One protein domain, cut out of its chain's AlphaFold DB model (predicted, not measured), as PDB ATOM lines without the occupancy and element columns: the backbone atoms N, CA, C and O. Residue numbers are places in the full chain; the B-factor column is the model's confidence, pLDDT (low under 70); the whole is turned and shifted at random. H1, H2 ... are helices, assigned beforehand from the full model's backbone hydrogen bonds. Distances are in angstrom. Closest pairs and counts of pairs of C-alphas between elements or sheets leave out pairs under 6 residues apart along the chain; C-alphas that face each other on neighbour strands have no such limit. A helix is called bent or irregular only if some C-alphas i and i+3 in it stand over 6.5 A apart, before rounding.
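What this domain is: This is residues 132 to 229 of the 279 residues of an uncharacterized protein of Candidatus Methylopumilus planktonicus (UniProt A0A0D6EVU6). What shape do these atoms make? A long bent helix, H5, makes the longest axis; H1 crosses its first arm, H5a, at a slant, and H2, H3 and H4 form a small head at the end where H5a begins. The last residues of H5, 221 to 229, stick out from the body as a free arm. What is it made of? The printed part has 98 residues and five named helices, H1 to H5 in order along the chain, with no named strand: the class is all helix. It is loose, with a radius of gyration of the C-alphas of 16.4 A and spans of 57 by 25 by 17 A.

How they stand to each other: How does H1, residues 132 to 149, stand to H5, residues 191 to 229? By its hydrogen bonds H5 was assigned as one helix, but it is bent: C-alphas 211 and 214 are 7.5 A apart, and its arms H5a, residues 191 to 211, and H5b, residues 214 to 229, stand at a steep tilt of 41 degrees. H1 touches H5a, opposite ways at a steep tilt of 40 degrees, the closest C-alphas being those of Ala 139 and Val 205, 5.9 A apart. With residues 132 to 136 alone H1 touches H5b, closest at the C-alphas of Glu 133 and His 216, 5.9 A. What does the hub, H3, residues 166 to 180, touch? With H2, residues 158 to 164, it forms a helical hairpin at a shallow tilt of 34 degrees, only just short of steep, the closest C-alphas being those of Lys 162 and Ser 169, 5.3 A apart. H3 is about perpendicular to H5a, at 78 degrees, and touches it, closest at the C-alphas of Ile 175 and Ala 197, 6.6 A. H3 and H4, residues 184 to 188, only just touch, with 3 pairs of C-alphas within 8 A, the closest being those of Asn 176 and Phe 187, 7.2 A apart. Are the helix backbones complete? In H1, H2, H4, H5a and H5b every O i to N i+4 pair is within hydrogen-bond range; in H3 it is 8 of 11.

Where its parts are: Where does H1 begin, and how long are the helices? C-alpha 132 is at (33.896, -21.302, 34.345). From first to last C-alpha H1 measures 26.0 A, H2 10.0 A, H3 20.6 A, H4 6.3 A, H5a 30.3 A and H5b 21.5 A. Where does H5b end? C-alpha 229 is at (42.396, -14.873, 14.544).

The domain as a whole: How far does it reach? The two C-alphas farthest apart, those of Glu 186 and His 229, are 57.0 A apart. Is anything missing or uncertain? The printed part has no cut, no link is long, and no printed residue has a pLDDT under 70.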
ATOM      1  N   THR A 132      33.552 -19.872  34.340       92.56
ATOM      2  CA  THR A 132      33.896 -21.302  34.345       92.56
ATOM      3  C   THR A 132      35.382 -21.515  34.629       92.56
ATOM      4  O   THR A 132      35.735 -22.392  35.421       92.56
ATOM      5  N   GLU A 133      36.254 -20.686  34.046       94.94
ATOM      6  CA  GLU A 133      37.688 -20.721  34.342       94.94
ATOM      7  C   GLU A 133      37.976 -20.364  35.806       94.94
ATOM      8  O   GLU A 133      38.731 -21.067  36.476       94.94
ATOM      9  N   ALA A 134      37.346 -19.315  36.338       94.00
ATOM     10  CA  ALA A 134      37.522 -18.911  37.728       94.00
ATOM     11  C   ALA A 134      37.126 -20.035  38.700       94.00
ATOM     12  O   ALA A 134      37.868 -20.322  39.642       94.00
ATOM     13  N   HIS A 135      36.011 -20.727  38.441       93.50
ATOM     14  CA  HIS A 135      35.595 -21.890  39.228       93.50
ATOM     15  C   HIS A 135      36.619 -23.032  39.172       93.50
ATOM     16  O   HIS A 135      36.907 -23.650  40.199       93.50
ATOM     17  N   TYR A 136      37.193 -23.308  37.998       95.06
ATOM     18  CA  TYR A 136      38.217 -24.341  37.846       95.06
ATOM     19  C   TYR A 136      39.517 -23.987  38.585       95.06
ATOM     20  O   TYR A 136      40.054 -24.809  39.331       95.06
ATOM     21  N   MET A 137      40.000 -22.752  38.435       94.88
ATOM     22  CA  MET A 137      41.213 -22.265  39.100       94.88
ATOM     23  C   MET A 137      41.057 -22.219  40.623       94.88
ATOM     24  O   MET A 137      41.981 -22.571  41.365       94.88
ATOM     25  N   PHE A 138      39.867 -21.853  41.102       94.19
ATOM     26  CA  PHE A 138      39.530 -21.930  42.517       94.19
ATOM     27  C   PHE A 138      39.590 -23.376  43.027       94.19
ATOM     28  O   PHE A 138      40.274 -23.649  44.015       94.19
ATOM     29  N   ALA A 139      38.957 -24.317  42.318       93.94
ATOM     30  CA  ALA A 139      38.992 -25.734  42.671       93.94
ATOM     31  C   ALA A 139      40.428 -26.297  42.682       93.94
ATOM     32  O   ALA A 139      40.771 -27.054  43.587       93.94
ATOM     33  N   GLN A 140      41.298 -25.893  41.744       95.38
ATOM     34  CA  GLN A 140      42.715 -26.283  41.759       95.38
ATOM     35  C   GLN A 140      43.444 -25.764  42.998       95.38
ATOM     36  O   GLN A 140      44.205 -26.499  43.627       95.38
ATOM     37  N   THR A 141      43.213 -24.499  43.349       95.62
ATOM     38  CA  THR A 141      43.856 -23.864  44.504       95.62
ATOM     39  C   THR A 141      43.424 -24.547  45.801       95.62
ATOM     40  O   THR A 141      44.263 -24.856  46.645       95.62
ATOM     41  N   LEU A 142      42.133 -24.860  45.923       94.81
ATOM     42  CA  LEU A 142      41.584 -25.601  47.055       94.81
ATOM     43  C   LEU A 142      42.129 -27.038  47.126       94.81
ATOM     44  O   LEU A 142      42.500 -27.501  48.201       94.81
ATOM     45  N   GLU A 143      42.234 -27.744  45.995       95.19
ATOM     46  CA  GLU A 143      42.820 -29.091  45.957       95.19
ATOM     47  C   GLU A 143      44.280 -29.082  46.431       95.19
ATOM     48  O   GLU A 143      44.697 -29.960  47.192       95.19
ATOM     49  N   LYS A 144      45.048 -28.079  45.992       94.88
ATOM     50  CA  LYS A 144      46.440 -27.884  46.387       94.88
ATOM     51  C   LYS A 144      46.558 -27.617  47.888       94.88
ATOM     52  O   LYS A 144      47.321 -28.314  48.549       94.88
ATOM     53  N   GLU A 145      45.761 -26.690  48.424       95.50
ATOM     54  CA  GLU A 145      45.721 -26.375  49.859       95.50
ATOM     55  C   GLU A 145      45.449 -27.632  50.703       95.50
ATOM     56  O   GLU A 145      46.202 -27.947  51.627       95.50
ATOM     57  N   ILE A 146      44.418 -28.409  50.346       93.06
ATOM     58  CA  ILE A 146      44.063 -29.626  51.087       93.06
ATOM     59  C   ILE A 146      45.177 -30.678  50.991       93.06
ATOM     60  O   ILE A 146      45.497 -31.316  51.997       93.06
ATOM     61  N   LYS A 147      45.790 -30.870  49.816       90.88
ATOM     62  CA  LYS A 147      46.892 -31.833  49.635       90.88
ATOM     63  C   LYS A 147      48.125 -31.460  50.456       90.88
ATOM     64  O   LYS A 147      48.694 -32.329  51.111       90.88
ATOM     65  N   GLU A 148      48.522 -30.194  50.430       92.31
ATOM     66  CA  GLU A 148      49.724 -29.702  51.112       92.31
ATOM     67  C   GLU A 148      49.552 -29.650  52.637       92.31
ATOM     68  O   GLU A 148      50.534 -29.754  53.371       92.31
ATOM     69  N   SER A 149      48.312 -29.575  53.130       90.06
ATOM     70  CA  SER A 149      48.025 -29.527  54.567       90.06
ATOM     71  C   SER A 149      48.431 -30.779  55.353       90.06
ATOM     72  O   SER A 149      48.658 -30.693  56.558       90.06
ATOM     73  N   GLY A 150      48.449 -31.961  54.724       87.19
ATOM     74  CA  GLY A 150      48.619 -33.230  55.438       87.19
ATOM     75  C   GLY A 150      47.514 -33.534  56.467       87.19
ATOM     76  O   GLY A 150      47.753 -34.289  57.408       87.19
ATOM     77  N   TYR A 151      46.303 -32.976  56.312       87.56
ATOM     78  CA  TYR A 151      45.215 -33.027  57.310       87.56
ATOM     79  C   TYR A 151      44.878 -34.424  57.861       87.56
ATOM     80  O   TYR A 151      44.381 -34.545  58.985       87.56
ATOM     81  N   ALA A 152      45.137 -35.487  57.094       86.25
ATOM     82  CA  ALA A 152      44.853 -36.859  57.496       86.25
ATOM     83  C   ALA A 152      45.568 -37.247  58.804       86.25
ATOM     84  O   ALA A 152      44.960 -37.917  59.640       86.25
ATOM     85  N   SER A 153      46.805 -36.783  59.010       84.25
ATOM     86  CA  SER A 153      47.633 -37.092  60.186       84.25
ATOM     87  C   SER A 153      47.630 -35.999  61.262       84.25
ATOM     88  O   SER A 153      48.193 -36.203  62.335       84.25
ATOM     89  N   LEU A 154      46.988 -34.853  61.015       83.69
ATOM     90  CA  LEU A 154      46.954 -33.731  61.956       83.69
ATOM     91  C   LEU A 154      45.889 -33.903  63.046       83.69
ATOM     92  O   LEU A 154      44.803 -34.436  62.803       83.69
ATOM     93  N   ALA A 155      46.166 -33.367  64.235       86.44
ATOM     94  CA  ALA A 155      45.152 -33.123  65.257       86.44
ATOM     95  C   ALA A 155      44.314 -31.896  64.850       86.44
ATOM     96  O   ALA A 155      44.729 -30.757  65.034       86.44
ATOM     97  N   LEU A 156      43.161 -32.137  64.221       88.38
ATOM     98  CA  LEU A 156      42.339 -31.090  63.610       88.38
ATOM     99  C   LEU A 156      41.525 -30.304  64.647       88.38
ATOM    100  O   LEU A 156      40.692 -30.885  65.342       88.38
ATOM    101  N   THR A 157      41.711 -28.983  64.663       91.75
ATOM    102  CA  THR A 157      40.829 -27.995  65.312       91.75
ATOM    103  C   THR A 157      40.373 -26.954  64.291       91.75
ATOM    104  O   THR A 157      41.024 -26.765  63.259       91.75
ATOM    105  N   ILE A 158      39.260 -26.265  64.551       90.19
ATOM    106  CA  ILE A 158      38.749 -25.252  63.619       90.19
ATOM    107  C   ILE A 158      39.695 -24.049  63.495       90.19
ATOM    108  O   ILE A 158      39.818 -23.482  62.412       90.19
ATOM    109  N   GLU A 159      40.408 -23.688  64.560       91.19
ATOM    110  CA  GLU A 159      41.426 -22.634  64.565       91.19
ATOM    111  C   GLU A 159      42.589 -23.003  63.645       91.19
ATOM    112  O   GLU A 159      42.963 -22.213  62.781       91.19
ATOM    113  N   MET A 160      43.091 -24.239  63.750       90.25
ATOM    114  CA  MET A 160      44.161 -24.729  62.884       90.25
ATOM    115  C   MET A 160      43.716 -24.776  61.418       90.25
ATOM    116  O   MET A 160      44.492 -24.445  60.526       90.25
ATOM    117  N   ILE A 161      42.469 -25.182  61.155       90.88
ATOM    118  CA  ILE A 161      41.909 -25.196  59.798       90.88
ATOM    119  C   ILE A 161      41.830 -23.768  59.245       90.88
ATOM    120  O   ILE A 161      42.242 -23.545  58.116       90.88
ATOM    121  N   LYS A 162      41.364 -22.788  60.027       92.69
ATOM    122  CA  LYS A 162      41.323 -21.377  59.604       92.69
ATOM    123  C   LYS A 162      42.712 -20.809  59.306       92.69
ATOM    124  O   LYS A 162      42.850 -20.032  58.370       92.69
ATOM    125  N   GLU A 163      43.714 -21.188  60.097       90.06
ATOM    126  CA  GLU A 163      45.090 -20.706  59.950       90.06
ATOM    127  C   GLU A 163      45.809 -21.353  58.756       90.06
ATOM    128  O   GLU A 163      46.411 -20.658  57.942       90.06
ATOM    129  N   LYS A 164      45.744 -22.685  58.639       88.12
ATOM    130  CA  LYS A 164      46.537 -23.455  57.664       88.12
ATOM    131  C   LYS A 164      45.794 -23.799  56.377       88.12
ATOM    132  O   LYS A 164      46.436 -24.144  55.392       88.12
ATOM    133  N   MET A 165      44.465 -23.762  56.393       93.25
ATOM    134  CA  MET A 165      43.606 -24.101  55.254       93.25
ATOM    135  C   MET A 165      42.439 -23.101  55.130       93.25
ATOM    136  O   MET A 165      41.265 -23.468  55.279       93.25
ATOM    137  N   PRO A 166      42.731 -21.803  54.929       93.25
ATOM    138  CA  PRO A 166      41.720 -20.754  54.930       93.25
ATOM    139  C   PRO A 166      40.636 -20.955  53.864       93.25
ATOM    140  O   PRO A 166      39.477 -20.638  54.139       93.25
ATOM    141  N   LEU A 167      40.950 -21.501  52.682       92.12
ATOM    142  CA  LEU A 167      39.941 -21.757  51.647       92.12
ATOM    143  C   LEU A 167      39.013 -22.898  52.057       92.12
ATOM    144  O   LEU A 167      37.792 -22.754  52.008       92.12
ATOM    145  N   THR A 168      39.586 -23.991  52.551       92.69
ATOM    146  CA  THR A 168      38.849 -25.120  53.124       92.69
ATOM    147  C   THR A 168      37.914 -24.644  54.228       92.69
ATOM    148  O   THR A 168      36.738 -24.999  54.232       92.69
ATOM    149  N   SER A 169      38.396 -23.770  55.121       91.69
ATOM    150  CA  SER A 169      37.618 -23.245  56.248       91.69
ATOM    151  C   SER A 169      36.334 -22.523  55.824       91.69
ATOM    152  O   SER A 169      35.327 -22.622  56.525       91.69
ATOM    153  N   ARG A 170      36.343 -21.847  54.665       90.75
ATOM    154  CA  ARG A 170      35.167 -21.144  54.128       90.75
ATOM    155  C   ARG A 170      34.052 -22.113  53.742       90.75
ATOM    156  O   ARG A 170      32.896 -21.805  53.990       90.75
ATOM    157  N   HIS A 171      34.406 -23.293  53.236       88.75
ATOM    158  CA  HIS A 171      33.454 -24.326  52.812       88.75
ATOM    159  C   HIS A 171      32.988 -25.253  53.938       88.75
ATOM    160  O   HIS A 171      32.062 -26.037  53.753       88.75
ATOM    161  N   MET A 172      33.615 -25.188  55.117       87.44
ATOM    162  CA  MET A 172      33.257 -26.070  56.233       87.44
ATOM    163  C   MET A 172      31.836 -25.822  56.745       87.44
ATOM    164  O   MET A 172      31.189 -26.768  57.187       87.44
ATOM    165  N   LYS A 173      31.355 -24.572  56.694       85.19
ATOM    166  CA  LYS A 173      29.982 -24.235  57.090       85.19
ATOM    167  C   LYS A 173      28.965 -24.845  56.136       85.19
ATOM    168  O   LYS A 173      28.097 -25.578  56.598       85.19
ATOM    169  N   ASP A 174      29.157 -24.638  54.836       86.81
ATOM    170  CA  ASP A 174      28.294 -25.191  53.789       86.81
ATOM    171  C   ASP A 174      28.206 -26.723  53.907       86.81
ATOM    172  O   ASP A 174      27.125 -27.301  53.929       86.81
ATOM    173  N   ILE A 175      29.348 -27.391  54.106       86.69
ATOM    174  CA  ILE A 175      29.395 -28.845  54.316       86.69
ATOM    175  C   ILE A 175      28.638 -29.274  55.580       86.69
ATOM    176  O   ILE A 175      27.950 -30.295  55.565       86.69
ATOM    177  N   ASN A 176      28.780 -28.538  56.686       85.38
ATOM    178  CA  ASN A 176      28.059 -28.850  57.920       85.38
ATOM    179  C   ASN A 176      26.540 -28.758  57.723       85.38
ATOM    180  O   ASN A 176      25.812 -29.664  58.134       85.38
ATOM    181  N   GLU A 177      26.084 -27.681  57.084       85.75
ATOM    182  CA  GLU A 177      24.668 -27.434  56.804       85.75
ATOM    183  C   GLU A 177      24.074 -28.495  55.868       85.75
ATOM    184  O   GLU A 177      22.978 -28.997  56.125       85.75
ATOM    185  N   GLU A 178      24.809 -28.892  54.826       86.12
ATOM    186  CA  GLU A 178      24.354 -29.878  53.843       86.12
ATOM    187  C   GLU A 178      24.313 -31.315  54.392       86.12
ATOM    188  O   GLU A 178      23.341 -32.039  54.168       86.12
ATOM    189  N   GLU A 179      25.361 -31.743  55.102       87.12
ATOM    190  CA  GLU A 179      25.608 -33.172  55.356       87.12
ATOM    191  C   GLU A 179      25.367 -33.596  56.804       87.12
ATOM    192  O   GLU A 179      24.853 -34.685  57.062       87.12
ATOM    193  N   TYR A 180      25.750 -32.759  57.771       85.56
ATOM    194  CA  TYR A 180      25.803 -33.163  59.179       85.56
ATOM    195  C   TYR A 180      24.606 -32.662  59.987       85.56
ATOM    196  O   TYR A 180      24.225 -33.324  60.954       85.56
ATOM    197  N   LYS A 181      23.991 -31.536  59.590       82.44
ATOM    198  CA  LYS A 181      22.786 -30.953  60.219       82.44
ATOM    199  C   LYS A 181      22.908 -30.767  61.740       82.44
ATOM    200  O   LYS A 181      21.911 -30.797  62.460       82.44
ATOM    201  N   LEU A 182      24.135 -30.593  62.228       85.06
ATOM    202  CA  LEU A 182      24.452 -30.245  63.611       85.06
ATOM    203  C   LEU A 182      24.570 -28.727  63.738       85.06
ATOM    204  O   LEU A 182      24.857 -28.036  62.753       85.06
ATOM    205  N   SER A 183      24.419 -28.209  64.960       89.88
ATOM    206  CA  SER A 183      24.794 -26.817  65.217       89.88
ATOM    207  C   SER A 183      26.280 -26.608  64.905       89.88
ATOM    208  O   SER A 183      27.105 -27.521  65.043       89.88
ATOM    209  N   TRP A 184      26.629 -25.404  64.452       89.44
ATOM    210  CA  TRP A 184      28.006 -25.095  64.071       89.44
ATOM    211  C   TRP A 184      28.967 -25.281  65.253       89.44
ATOM    212  O   TRP A 184      30.059 -25.822  65.082       89.44
ATOM    213  N   GLU A 185      28.537 -24.910  66.459       90.25
ATOM    214  CA  GLU A 185      29.294 -25.055  67.702       90.25
ATOM    215  C   GLU A 185      29.564 -26.524  68.054       90.25
ATOM    216  O   GLU A 185      30.662 -26.857  68.494       90.25
ATOM    217  N   GLU A 186      28.608 -27.427  67.826       88.88
ATOM    218  CA  GLU A 186      28.796 -28.863  68.076       88.88
ATOM    219  C   GLU A 186      29.692 -29.529  67.029       88.88
ATOM    220  O   GLU A 186      30.427 -30.471  67.342       88.88
ATOM    221  N   PHE A 187      29.633 -29.061  65.782       90.50
ATOM    222  CA  PHE A 187      30.417 -29.601  64.677       90.50
ATOM    223  C   PHE A 187      31.914 -29.306  64.837       90.50
ATOM    224  O   PHE A 187      32.748 -30.209  64.716       90.50
ATOM    225  N   ILE A 188      32.270 -28.062  65.179       91.94
ATOM    226  CA  ILE A 188      33.675 -27.635  65.299       91.94
ATOM    227  C   ILE A 188      34.429 -28.312  66.450       91.94
ATOM    228  O   ILE A 188      35.655 -28.389  66.413       91.94
ATOM    229  N   GLN A 189      33.710 -28.843  67.441       91.94
ATOM    230  CA  GLN A 189      34.287 -29.552  68.587       91.94
ATOM    231  C   GLN A 189      34.576 -31.032  68.302       91.94
ATOM    232  O   GLN A 189      35.080 -31.740  69.173       91.94
ATOM    233  N   LYS A 190      34.254 -31.538  67.102       91.81
ATOM    234  CA  LYS A 190      34.388 -32.958  66.740       91.81
ATOM    235  C   LYS A 190      35.470 -33.160  65.667       91.81
ATOM    236  O   LYS A 190      35.151 -33.195  64.476       91.81
ATOM    237  N   PRO A 191      36.742 -33.417  66.044       90.06
ATOM    238  CA  PRO A 191      37.847 -33.603  65.093       90.06
ATOM    239  C   PRO A 191      37.621 -34.706  64.051       90.06
ATOM    240  O   PRO A 191      38.093 -34.605  62.920       90.06
ATOM    241  N   GLY A 192      36.896 -35.770  64.415       89.75
ATOM    242  CA  GLY A 192      36.517 -36.833  63.479       89.75
ATOM    243  C   GLY A 192      35.594 -36.338  62.361       89.75
ATOM    244  O   GLY A 192      35.803 -36.691  61.203       89.75
ATOM    245  N   MET A 193      34.631 -35.468  62.692       90.69
ATOM    246  CA  MET A 193      33.717 -34.859  61.718       90.69
ATOM    247  C   MET A 193      34.433 -33.818  60.862       90.69
ATOM    248  O   MET A 193      34.266 -33.830  59.648       90.69
ATOM    249  N   LEU A 194      35.316 -33.007  61.458       92.00
ATOM    250  CA  LEU A 194      36.169 -32.084  60.705       92.00
ATOM    251  C   LEU A 194      37.014 -32.826  59.658       92.00
ATOM    252  O   LEU A 194      37.074 -32.417  58.500       92.00
ATOM    253  N   ARG A 195      37.624 -33.958  60.033       93.56
ATOM    254  CA  ARG A 195      38.404 -34.785  59.099       93.56
ATOM    255  C   ARG A 195      37.541 -35.368  57.983       93.56
ATOM    256  O   ARG A 195      37.959 -35.359  56.826       93.56
ATOM    257  N   ALA A 196      36.362 -35.884  58.326       91.94
ATOM    258  CA  ALA A 196      35.431 -36.442  57.352       91.94
ATOM    259  C   ALA A 196      34.949 -35.373  56.354       91.94
ATOM    260  O   ALA A 196      34.956 -35.628  55.151       91.94
ATOM    261  N   ALA A 197      34.645 -34.164  56.835       93.06
ATOM    262  CA  ALA A 197      34.250 -33.027  56.012       93.06
ATOM    263  C   ALA A 197      35.354 -32.613  55.024       93.06
ATOM    264  O   ALA A 197      35.087 -32.497  53.829       93.06
ATOM    265  N   ILE A 198      36.607 -32.480  55.482       94.00
ATOM    266  CA  ILE A 198      37.746 -32.150  54.604       94.00
ATOM    267  C   ILE A 198      37.968 -33.251  53.558       94.00
ATOM    268  O   ILE A 198      38.183 -32.959  52.384       94.00
ATOM    269  N   SER A 199      37.880 -34.523  53.958       93.50
ATOM    270  CA  SER A 199      38.007 -35.659  53.036       93.50
ATOM    271  C   SER A 199      36.919 -35.658  51.962       93.50
ATOM    272  O   SER A 199      37.191 -35.858  50.774       93.50
ATOM    273  N   MET A 200      35.680 -35.364  52.354       93.12
ATOM    274  CA  MET A 200      34.573 -35.238  51.419       93.12
ATOM    275  C   MET A 200      34.764 -34.046  50.475       93.12
ATOM    276  O   MET A 200      34.574 -34.207  49.268       93.12
ATOM    277  N   LEU A 201      35.195 -32.888  50.983       93.75
ATOM    278  CA  LEU A 201      35.517 -31.727  50.154       93.75
ATOM    279  C   LEU A 201      36.606 -32.064  49.135       93.75
ATOM    280  O   LEU A 201      36.425 -31.817  47.946       93.75
ATOM    281  N   ALA A 202      37.690 -32.714  49.567       94.25
ATOM    282  CA  ALA A 202      38.764 -33.160  48.683       94.25
ATOM    283  C   ALA A 202      38.238 -34.067  47.558       94.25
ATOM    284  O   ALA A 202      38.630 -33.927  46.398       94.25
ATOM    285  N   LYS A 203      37.313 -34.980  47.880       93.81
ATOM    286  CA  LYS A 203      36.668 -35.851  46.889       93.81
ATOM    287  C   LYS A 203      35.789 -35.059  45.917       93.81
ATOM    288  O   LYS A 203      35.898 -35.281  44.711       93.81
ATOM    289  N   ARG A 204      34.951 -34.141  46.416       93.56
ATOM    290  CA  ARG A 204      34.083 -33.272  45.597       93.56
ATOM    291  C   ARG A 204      34.917 -32.429  44.626       93.56
ATOM    292  O   ARG A 204      34.671 -32.470  43.423       93.56
ATOM    293  N   VAL A 205      35.968 -31.774  45.123       94.44
ATOM    294  CA  VAL A 205      36.900 -30.962  44.325       94.44
ATOM    295  C   VAL A 205      37.587 -31.798  43.246       94.44
ATOM    296  O   VAL A 205      37.639 -31.390  42.089       94.44
ATOM    297  N   LYS A 206      38.061 -33.005  43.578       94.44
ATOM    298  CA  LYS A 206      38.701 -33.896  42.598       94.44
ATOM    299  C   LYS A 206      37.751 -34.299  41.466       94.44
ATOM    300  O   LYS A 206      38.162 -34.333  40.306       94.44
ATOM    301  N   ILE A 207      36.490 -34.598  41.786       93.81
ATOM    302  CA  ILE A 207      35.457 -34.915  40.787       93.81
ATOM    303  C   ILE A 207      35.172 -33.687  39.916       93.81
ATOM    304  O   ILE A 207      35.168 -33.800  38.689       93.81
ATOM    305  N   GLN A 208      35.002 -32.513  40.530       93.38
ATOM    306  CA  GLN A 208      34.788 -31.256  39.814       93.38
ATOM    307  C   GLN A 208      35.932 -30.989  38.833       93.38
ATOM    308  O   GLN A 208      35.672 -30.818  37.641       93.38
ATOM    309  N   LEU A 209      37.187 -31.044  39.290       94.00
ATOM    310  CA  LEU A 209      38.371 -30.849  38.449       94.00
ATOM    311  C   LEU A 209      38.425 -31.842  37.287       94.00
ATOM    312  O   LEU A 209      38.682 -31.439  36.157       94.00
ATOM    313  N   ALA A 210      38.136 -33.124  37.528       92.06
ATOM    314  CA  ALA A 210      38.106 -34.124  36.463       92.06
ATOM    315  C   ALA A 210      37.030 -33.812  35.408       92.06
ATOM    316  O   ALA A 210      37.307 -33.880  34.213       92.06
ATOM    317  N   SER A 211      35.828 -33.420  35.844       89.81
ATOM    318  CA  SER A 211      34.704 -33.110  34.950       89.81
ATOM    319  C   SER A 211      34.877 -31.810  34.152       89.81
ATOM    320  O   SER A 211      34.369 -31.696  33.038       89.81
ATOM    321  N   THR A 212      35.624 -30.841  34.687       92.12
ATOM    322  CA  THR A 212      35.790 -29.496  34.101       92.12
ATOM    323  C   THR A 212      37.166 -29.263  33.472       92.12
ATOM    324  O   THR A 212      37.385 -28.233  32.840       92.12
ATOM    325  N   LYS A 213      38.082 -30.238  33.540       90.94
ATOM    326  CA  LYS A 213      39.426 -30.158  32.943       90.94
ATOM    327  C   LYS A 213      39.407 -29.756  31.468       90.94
ATOM    328  O   LYS A 213      40.195 -28.914  31.045       90.94
ATOM    329  N   ASN A 214      38.505 -30.339  30.681       89.69
ATOM    330  CA  ASN A 214      38.413 -30.029  29.254       89.69
ATOM    331  C   ASN A 214      37.946 -28.587  29.010       89.69
ATOM    332  O   ASN A 214      38.408 -27.971  28.054       89.69
ATOM    333  N   ASN A 215      37.114 -28.024  29.894       91.19
ATOM    334  CA  ASN A 215      36.680 -26.625  29.815       91.19
ATOM    335  C   ASN A 215      37.854 -25.672  30.036       91.19
ATOM    336  O   ASN A 215      38.028 -24.733  29.268       91.19
ATOM    337  N   HIS A 216      38.718 -25.964  31.006       92.44
ATOM    338  CA  HIS A 216      39.935 -25.186  31.240       92.44
ATOM    339  C   HIS A 216      40.898 -25.205  30.039       92.44
ATOM    340  O   HIS A 216      41.419 -24.171  29.610       92.44
ATOM    341  N   ILE A 217      41.121 -26.383  29.440       89.50
ATOM    342  CA  ILE A 217      41.980 -26.490  28.249       89.50
ATOM    343  C   ILE A 217      41.346 -25.725  27.078       89.50
ATOM    344  O   ILE A 217      42.038 -24.976  26.388       89.50
ATOM    345  N   ALA A 218      40.032 -25.861  26.882       89.12
ATOM    346  CA  ALA A 218      39.270 -25.123  25.878       89.12
ATOM    347  C   ALA A 218      39.347 -23.599  26.085       89.12
ATOM    348  O   ALA A 218      39.580 -22.860  25.128       89.12
ATOM    349  N   TYR A 219      39.236 -23.125  27.327       90.81
ATOM    350  CA  TYR A 219      39.399 -21.718  27.691       90.81
ATOM    351  C   TYR A 219      40.812 -21.205  27.375       90.81
ATOM    352  O   TYR A 219      40.988 -20.149  26.765       90.81
ATOM    353  N   THR A 220      41.840 -21.985  27.709       88.81
ATOM    354  CA  THR A 220      43.231 -21.642  27.381       88.81
ATOM    355  C   THR A 220      43.450 -21.597  25.865       88.81
ATOM    356  O   THR A 220      44.128 -20.705  25.346       88.81
ATOM    357  N   LEU A 221      42.852 -22.536  25.127       87.31
ATOM    358  CA  LEU A 221      42.931 -22.586  23.671       87.31
ATOM    359  C   LEU A 221      42.213 -21.401  23.021       87.31
ATOM    360  O   LEU A 221      42.754 -20.831  22.078       87.31
ATOM    361  N   LYS A 222      41.063 -20.968  23.554       87.12
ATOM    362  CA  LYS A 222      40.362 -19.748  23.119       87.12
ATOM    363  C   LYS A 222      41.299 -18.538  23.127       87.12
ATOM    364  O   LYS A 222      41.317 -17.784  22.160       87.12
ATOM    365  N   HIS A 223      42.116 -18.356  24.166       83.44
ATOM    366  CA  HIS A 223      43.077 -17.243  24.210       83.44
ATOM    367  C   HIS A 223      44.155 -17.342  23.131       83.44
ATOM    368  O   HIS A 223      44.486 -16.339  22.500       83.44
ATOM    369  N   LYS A 224      44.662 -18.547  22.856       85.00
ATOM    370  CA  LYS A 224      45.617 -18.769  21.757       85.00
ATOM    371  C   LYS A 224      44.972 -18.519  20.394       85.00
ATOM    372  O   LYS A 224      45.562 -17.851  19.552       85.00
ATOM    373  N   LEU A 225      43.744 -18.992  20.201       83.69
ATOM    374  CA  LEU A 225      42.971 -18.767  18.986       83.69
ATOM    375  C   LEU A 225      42.680 -17.286  18.763       83.69
ATOM    376  O   LEU A 225      42.787 -16.838  17.632       83.69
ATOM    377  N   LYS A 226      42.420 -16.491  19.812       82.56
ATOM    378  CA  LYS A 226      42.278 -15.031  19.665       82.56
ATOM    379  C   LYS A 226      43.511 -14.405  19.020       82.56
ATOM    380  O   LYS A 226      43.366 -13.475  18.242       82.56
ATOM    381  N   ILE A 227      44.711 -14.903  19.333       81.75
ATOM    382  CA  ILE A 227      45.955 -14.429  18.714       81.75
ATOM    383  C   ILE A 227      46.019 -14.858  17.248       81.75
ATOM    384  O   ILE A 227      46.339 -14.032  16.402       81.75
ATOM    385  N   VAL A 228      45.680 -16.114  16.944       77.56
ATOM    386  CA  VAL A 228      45.652 -16.633  15.564       77.56
ATOM    387  C   VAL A 228      44.650 -15.862  14.702       77.56
ATOM    388  O   VAL A 228      44.981 -15.465  13.589       77.56
ATOM    389  N   HIS A 229      43.460 -15.587  15.239       77.88
ATOM    390  CA  HIS A 229      42.396 -14.873  14.544       77.88
ATOM    391  C   HIS A 229      42.706 -13.398  14.294       77.88
ATOM    392  O   HIS A 229      42.099 -12.847  13.391       77.88
TER     393      HIS A 229